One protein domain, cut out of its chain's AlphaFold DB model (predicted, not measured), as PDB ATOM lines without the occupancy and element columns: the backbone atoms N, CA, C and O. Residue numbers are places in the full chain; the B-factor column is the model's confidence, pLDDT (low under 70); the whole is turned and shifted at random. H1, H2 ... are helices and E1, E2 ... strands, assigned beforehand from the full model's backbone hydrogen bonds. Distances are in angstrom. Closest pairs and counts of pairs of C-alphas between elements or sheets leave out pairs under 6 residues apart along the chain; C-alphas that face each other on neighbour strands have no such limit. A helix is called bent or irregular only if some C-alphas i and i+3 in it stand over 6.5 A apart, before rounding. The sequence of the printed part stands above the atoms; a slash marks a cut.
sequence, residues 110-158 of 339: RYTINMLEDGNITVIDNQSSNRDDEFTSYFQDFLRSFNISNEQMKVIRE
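AT A GLANCE: This is residues 110 to 158 of the 339 residues of an uncharacterized protein of Rhodospirillaceae bacterium (UniProt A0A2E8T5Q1). A small two-stranded hairpin, E1 and E2, has the helix H1 running back past it on the E2 side, and a shorter helix, H2, off the end of the hairpin where E1 ends. The two helices make no contact with each other; H1 comes close to E2, and H2 comes close to the end of E1. The printed part has 49 residues with two named strands followed by two named helices, E1 E2 H1 H2, and the sheet, in the order E1 - E2, is antiparallel. The class is mixed, helices and strands. The whole is compact, with a radius of gyration of the C-alphas of 10.9 A, and the C-alphas span 30 by 21 by 14 A.

IN THESE COORDINATES: E1 is residues 111 to 115, 13.1 A from first to last C-alpha, and begins with C-alpha 111 at (-42.082, -47.354, -46.003). E2 is residues 121 to 125 and measures 13.4 A. H1, residues 133 to 145, is the longest helix at 18.3 A, and its C-alpha 133 is at (-42.475, -35.687, -43.627). H2 is residues 150 to 158, 13.0 A long, and ends with C-alpha 158 at (-26.736, -49.720, -33.623). Neither helix is bent.

HOW THE PARTS SIT: E1 and E2 form a hairpin and are antiparallel, with 155 degrees between their directions. C-alphas 113 and 123 face each other at 4.6 A. N 114 and O 122 are within hydrogen-bond range at 2.8 A, and so are N 124 and O 112, at 2.8 A. Residues 124 to 125 of E2 also pair, antiparallel, with residues 130 to 131, a stretch too short to be named. H1 and E2 have 7 pairs of C-alphas within 8 A, the closest being those of Val 123 and Thr 136, 5.1 A apart. H1 and E1 are near each other, with 5 pairs of C-alphas within 10 A. E1 and H2 have 2 pairs of C-alphas within 8 A, the closest those of Met 115 and Arg 157 at 6.0 A. H2 is apart from E2, and also from H1, which it follows in the chain. Every O i to N i+4 pair of H1 is within hydrogen-bond range, and 4 of 5 are in H2.

THE WHOLE: The two C-alphas farthest apart are those of Gln 127 and Asn 147, 31.6 A. The C-alphas of Arg 110 and Glu 158, the first and last printed, are 23.0 A apart. The printed part has no cut. The links E1 to E2 and H1 to H2 are tight, and E2 to H1 is short with 7 residues. The mean pLDDT of the printed part is 92.7, and no printed residue is under 70.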
ATOM      1  N   ARG A 110     -43.868 -50.398 -48.476       91.75
ATOM      2  CA  ARG A 110     -43.844 -49.021 -48.971       91.75
ATOM      3  C   ARG A 110     -42.928 -48.114 -48.160       91.75
ATOM      4  O   ARG A 110     -42.285 -47.269 -48.758       91.75
ATOM      5  N   TYR A 111     -42.847 -48.278 -46.842       93.69
ATOM      6  CA  TYR A 111     -42.082 -47.354 -46.003       93.69
ATOM      7  C   TYR A 111     -40.848 -47.993 -45.372       93.69
ATOM      8  O   TYR A 111     -40.876 -49.143 -44.924       93.69
ATOM      9  N   THR A 112     -39.783 -47.200 -45.286       93.25
ATOM     10  CA  THR A 112     -38.538 -47.530 -44.589       93.25
ATOM     11  C   THR A 112     -38.195 -46.423 -43.602       93.25
ATOM     12  O   THR A 112     -38.190 -45.250 -43.964       93.25
ATOM     13  N   ILE A 113     -37.879 -46.784 -42.360       93.25
ATOM     14  CA  ILE A 113     -37.310 -45.861 -41.376       93.25
ATOM     15  C   ILE A 113     -35.800 -45.846 -41.572       93.25
ATOM     16  O   ILE A 113     -35.151 -46.889 -41.522       93.25
ATOM     17  N   ASN A 114     -35.246 -44.656 -41.749       94.56
ATOM     18  CA  ASN A 114     -33.820 -44.395 -41.753       94.56
ATOM     19  C   ASN A 114     -33.427 -43.663 -40.463       94.56
ATOM     20  O   ASN A 114     -33.881 -42.540 -40.220       94.56
ATOM     21  N   MET A 115     -32.596 -44.311 -39.643       93.31
ATOM     22  CA  MET A 115     -32.095 -43.780 -38.374       93.31
ATOM     23  C   MET A 115     -30.758 -43.064 -38.583       93.31
ATOM     24  O   MET A 115     -29.730 -43.682 -38.885       93.31
ATOM     25  N   LEU A 116     -30.769 -41.748 -38.399       94.69
ATOM     26  CA  LEU A 116     -29.651 -40.858 -38.686       94.69
ATOM     27  C   LEU A 116     -28.612 -40.849 -37.555       94.69
ATOM     28  O   LEU A 116     -28.883 -41.239 -36.419       94.69
ATOM     29  N   GLU A 117     -27.397 -40.399 -37.873       94.38
ATOM     30  CA  GLU A 117     -26.269 -40.332 -36.927       94.38
ATOM     31  C   GLU A 117     -26.491 -39.339 -35.779       94.38
ATOM     32  O   GLU A 117     -25.946 -39.502 -34.690       94.38
ATOM     33  N   ASP A 118     -27.321 -38.323 -36.000       94.44
ATOM     34  CA  ASP A 118     -27.693 -37.331 -34.991       94.44
ATOM     35  C   ASP A 118     -28.805 -37.821 -34.039       94.44
ATOM     36  O   ASP A 118     -29.202 -37.090 -33.130       94.44
ATOM     37  N   GLY A 119     -29.287 -39.056 -34.222       90.94
ATOM     38  CA  GLY A 119     -30.376 -39.652 -33.452       90.94
ATOM     39  C   GLY A 119     -31.774 -39.297 -33.959       90.94
ATOM     40  O   GLY A 119     -32.757 -39.795 -33.412       90.94
ATOM     41  N   ASN A 120     -31.899 -38.469 -35.002       93.62
ATOM     42  CA  ASN A 120     -33.178 -38.264 -35.668       93.62
ATOM     43  C   ASN A 120     -33.534 -39.471 -36.543       93.62
ATOM     44  O   ASN A 120     -32.701 -40.299 -36.914       93.62
ATOM     45  N   ILE A 121     -34.804 -39.541 -36.922       94.00
ATOM     46  CA  ILE A 121     -35.298 -40.516 -37.888       94.00
ATOM     47  C   ILE A 121     -35.953 -39.813 -39.068       94.00
ATOM     48  O   ILE A 121     -36.479 -38.703 -38.939       94.00
ATOM     49  N   THR A 122     -35.963 -40.496 -40.205       95.81
ATOM     50  CA  THR A 122     -36.732 -40.112 -41.389       95.81
ATOM     51  C   THR A 122     -37.459 -41.329 -41.932       95.81
ATOM     52  O   THR A 122     -36.924 -42.434 -41.901       95.81
ATOM     53  N   VAL A 123     -38.680 -41.136 -42.413       95.81
ATOM     54  CA  VAL A 123     -39.435 -42.174 -43.114       95.81
ATOM     55  C   VAL A 123     -39.332 -41.907 -44.611       95.81
ATOM     56  O   VAL A 123     -39.560 -40.784 -45.059       95.81
ATOM     57  N   ILE A 124     -38.952 -42.924 -45.376       95.25
ATOM     58  CA  ILE A 124     -38.814 -42.882 -46.834       95.25
ATOM     59  C   ILE A 124     -39.959 -43.690 -47.440       95.25
ATOM     60  O   ILE A 124     -40.186 -44.827 -47.027       95.25
ATOM     61  N   ASP A 125     -40.660 -43.119 -48.419       94.12
ATOM     62  CA  ASP A 125     -41.590 -43.851 -49.278       94.12
ATOM     63  C   ASP A 125     -40.801 -44.494 -50.430       94.12
ATOM     64  O   ASP A 125     -40.320 -43.812 -51.333       94.12
ATOM     65  N   ASN A 126     -40.672 -45.816 -50.405       90.50
ATOM     66  CA  ASN A 126     -39.921 -46.621 -51.365       90.50
ATOM     67  C   ASN A 126     -40.500 -46.580 -52.785       90.50
ATOM     68  O   ASN A 126     -39.783 -46.904 -53.730       90.50
ATOM     69  N   GLN A 127     -41.764 -46.184 -52.966       87.81
ATOM     70  CA  GLN A 127     -42.345 -46.032 -54.302       87.81
ATOM     71  C   GLN A 127     -41.892 -44.728 -54.962       87.81
ATOM     72  O   GLN A 127     -41.585 -44.711 -56.153       87.81
ATOM     73  N   SER A 128     -41.830 -43.636 -54.193       90.06
ATOM     74  CA  SER A 128     -41.424 -42.317 -54.701       90.06
ATOM     75  C   SER A 128     -39.943 -41.998 -54.474       90.06
ATOM     76  O   SER A 128     -39.427 -41.051 -55.059       90.06
ATOM     77  N   SER A 129     -39.260 -42.782 -53.634       89.06
ATOM     78  CA  SER A 129     -37.918 -42.511 -53.098       89.06
ATOM     79  C   SER A 129     -37.789 -41.168 -52.365       89.06
ATOM     80  O   SER A 129     -36.676 -40.687 -52.150       89.06
ATOM     81  N   ASN A 130     -38.910 -40.564 -51.961       93.94
ATOM     82  CA  ASN A 130     -38.940 -39.299 -51.237       93.94
ATOM     83  C   ASN A 130     -39.148 -39.517 -49.738       93.94
ATOM     84  O   ASN A 130     -39.681 -40.535 -49.294       93.94
ATOM     85  N   ARG A 131     -38.752 -38.515 -48.953       94.81
ATOM     86  CA  ARG A 131     -39.082 -38.445 -47.530       94.81
ATOM     87  C   ARG A 131     -40.585 -38.206 -47.352       94.81
ATOM     88  O   ARG A 131     -41.139 -37.307 -47.975       94.81
ATOM     89  N   ASP A 132     -41.211 -38.978 -46.469       95.69
ATOM     90  CA  ASP A 132     -42.565 -38.734 -45.969       95.69
ATOM     91  C   ASP A 132     -42.460 -37.928 -44.664       95.69
ATOM     92  O   ASP A 132     -42.185 -38.473 -43.589       95.69
ATOM     93  N   ASP A 133     -42.602 -36.605 -44.765       94.69
ATOM     94  CA  ASP A 133     -42.475 -35.687 -43.627       94.69
ATOM     95  C   ASP A 133     -43.583 -35.882 -42.585       94.69
ATOM     96  O   ASP A 133     -43.322 -35.788 -41.384       94.69
ATOM     97  N   GLU A 134     -44.799 -36.204 -43.029       93.19
ATOM     98  CA  GLU A 134     -45.943 -36.437 -42.150       93.19
ATOM     99  C   GLU A 134     -45.710 -37.691 -41.300       93.19
ATOM    100  O   GLU A 134     -45.774 -37.645 -40.070       93.19
ATOM    101  N   PHE A 135     -45.366 -38.811 -41.939       94.56
ATOM    102  CA  PHE A 135     -45.094 -40.058 -41.233       94.56
ATOM    103  C   PHE A 135     -43.840 -39.936 -40.358       94.56
ATOM    104  O   PHE A 135     -43.808 -40.443 -39.235       94.56
ATOM    105  N   THR A 136     -42.832 -39.191 -40.822       95.44
ATOM    106  CA  THR A 136     -41.670 -38.847 -39.995       95.44
ATOM    107  C   THR A 136     -42.098 -38.125 -38.715       95.44
ATOM    108  O   THR A 136     -41.645 -38.508 -37.636       95.44
ATOM    109  N   SER A 137     -42.983 -37.125 -38.804       93.69
ATOM    110  CA  SER A 137     -43.467 -36.384 -37.631       93.69
ATOM    111  C   SER A 137     -44.210 -37.293 -36.656       93.69
ATOM    112  O   SER A 137     -43.868 -37.317 -35.475       93.69
ATOM    113  N   TYR A 138     -45.154 -38.108 -37.149       91.38
ATOM    114  CA  TYR A 138     -45.898 -39.050 -36.306       91.38
ATOM    115  C   TYR A 138     -44.975 -39.976 -35.518       91.38
ATOM    116  O   TYR A 138     -45.175 -40.195 -34.324       91.38
ATOM    117  N   PHE A 139     -43.949 -40.514 -36.176       93.75
ATOM    118  CA  PHE A 139     -43.034 -41.442 -35.530       93.75
ATOM    119  C   PHE A 139     -42.115 -40.736 -34.522       93.75
ATOM    120  O   PHE A 139     -41.857 -41.269 -33.443       93.75
ATOM    121  N   GLN A 140     -41.644 -39.524 -34.824       94.31
ATOM    122  CA  GLN A 140     -40.845 -38.744 -33.876       94.31
ATOM    123  C   GLN A 140     -41.642 -38.377 -32.620       94.31
ATOM    124  O   GLN A 140     -41.132 -38.521 -31.509       94.31
ATOM    125  N   ASP A 141     -42.892 -37.944 -32.776       94.81
ATOM    126  CA  ASP A 141     -43.753 -37.597 -31.643       94.81
ATOM    127  C   ASP A 141     -44.106 -38.833 -30.807       94.81
ATOM    128  O   ASP A 141     -44.072 -38.785 -29.575       94.81
ATOM    129  N   PHE A 142     -44.333 -39.971 -31.468       95.88
ATOM    130  CA  PHE A 142     -44.456 -41.269 -30.817       95.88
ATOM    131  C   PHE A 142     -43.230 -41.602 -29.956       95.88
ATOM    132  O   PHE A 142     -43.392 -41.824 -28.757       95.88
ATOM    133  N   LEU A 143     -42.010 -41.570 -30.502       94.19
ATOM    134  CA  LEU A 143     -40.785 -41.852 -29.739       94.19
ATOM    135  C   LEU A 143     -40.614 -40.907 -28.537       94.19
ATOM    136  O   LEU A 143     -40.326 -41.354 -27.423       94.19
ATOM    137  N   ARG A 144     -40.863 -39.607 -28.735       94.19
ATOM    138  CA  ARG A 144     -40.795 -38.598 -27.664       94.19
ATOM    139  C   ARG A 144     -41.798 -38.873 -26.545       94.19
ATOM    140  O   ARG A 144     -41.466 -38.668 -25.383       94.19
ATOM    141  N   SER A 145     -42.988 -39.393 -26.861       95.12
ATOM    142  CA  SER A 145     -44.002 -39.767 -25.857       95.12
ATOM    143  C   SER A 145     -43.564 -40.917 -24.930       95.12
ATOM    144  O   SER A 145     -44.140 -41.120 -23.857       95.12
ATOM    145  N   PHE A 146     -42.522 -41.659 -25.316       93.31
ATOM    146  CA  PHE A 146     -41.857 -42.677 -24.499       93.31
ATOM    147  C   PHE A 146     -40.555 -42.175 -23.860       93.31
ATOM    148  O   PHE A 146     -39.795 -42.973 -23.322       93.31
ATOM    149  N   ASN A 147     -40.306 -40.860 -23.886       92.38
ATOM    150  CA  ASN A 147     -39.077 -40.225 -23.408       92.38
ATOM    151  C   ASN A 147     -37.809 -40.774 -24.080       92.38
ATOM    152  O   ASN A 147     -36.742 -40.766 -23.472       92.38
ATOM    153  N   ILE A 148     -37.915 -41.239 -25.329       91.81
ATOM    154  CA  ILE A 148     -36.757 -41.665 -26.110       91.81
ATOM    155  C   ILE A 148     -36.124 -40.417 -26.727       91.81
ATOM    156  O   ILE A 148     -36.664 -39.805 -27.651       91.81
ATOM    157  N   SER A 149     -34.987 -40.017 -26.172       91.06
ATOM    158  CA  SER A 149     -34.184 -38.890 -26.650       91.06
ATOM    159  C   SER A 149     -33.365 -39.248 -27.894       91.06
ATOM    160  O   SER A 149     -33.127 -40.420 -28.191       91.06
ATOM    161  N   ASN A 150     -32.849 -38.231 -28.587       92.44
ATOM    162  CA  ASN A 150     -31.940 -38.435 -29.716       92.44
ATOM    163  C   ASN A 150     -30.670 -39.204 -29.306       92.44
ATOM    164  O   ASN A 150     -30.204 -40.047 -30.065       92.44
ATOM    165  N   GLU A 151     -30.131 -38.982 -28.101       91.44
ATOM    166  CA  GLU A 151     -28.965 -39.741 -27.621       91.44
ATOM    167  C   GLU A 151     -29.292 -41.225 -27.431       91.44
ATOM    168  O   GLU A 151     -28.522 -42.087 -27.850       91.44
ATOM    169  N   GLN A 152     -30.474 -41.546 -26.900       90.62
ATOM    170  CA  GLN A 152     -30.926 -42.937 -26.814       90.62
ATOM    171  C   GLN A 152     -31.159 -43.531 -28.204       90.62
ATOM    172  O   GLN A 152     -30.773 -44.670 -28.446       90.62
ATOM    173  N   MET A 153     -31.698 -42.764 -29.157       90.56
ATOM    174  CA  MET A 153     -31.837 -43.222 -30.544       90.56
ATOM    175  C   MET A 153     -30.496 -43.548 -31.210       90.56
ATOM    176  O   MET A 153     -30.436 -44.483 -32.009       90.56
ATOM    177  N   LYS A 154     -29.408 -42.845 -30.866       90.75
ATOM    178  CA  LYS A 154     -28.055 -43.196 -31.336       90.75
ATOM    179  C   LYS A 154     -27.575 -44.542 -30.797       90.75
ATOM    180  O   LYS A 154     -26.846 -45.235 -31.493       90.75
ATOM    181  N   VAL A 155     -27.986 -44.929 -29.591       88.00
ATOM    182  CA  VAL A 155     -27.707 -46.273 -29.060       88.00
ATOM    183  C   VAL A 155     -28.588 -47.301 -29.767       88.00
ATOM    184  O   VAL A 155     -28.098 -48.311 -30.265       88.00
ATOM    185  N   ILE A 156     -29.886 -47.013 -29.876       86.94
ATOM    186  CA  ILE A 156     -30.877 -47.907 -30.477       86.94
ATOM    187  C   ILE A 156     -30.534 -48.239 -31.938       86.94
ATOM    188  O   ILE A 156     -30.663 -49.394 -32.352       86.94
ATOM    189  N   ARG A 157     -30.089 -47.255 -32.734       88.12
ATOM    190  CA  ARG A 157     -29.813 -47.466 -34.166       88.12
ATOM    191  C   ARG A 157     -28.732 -48.515 -34.414       88.12
ATOM    192  O   ARG A 157     -28.759 -49.155 -35.464       88.12
ATOM    193  N   GLU A 158     -27.814 -48.735 -33.472       87.00
ATOM    194  CA  GLU A 158     -26.736 -49.720 -33.623       87.00
ATOM    195  C   GLU A 158     -27.253 -51.158 -33.732       87.00
ATOM    196  O   GLU A 158     -26.646 -51.975 -34.434       87.00
TER     197      GLU A 158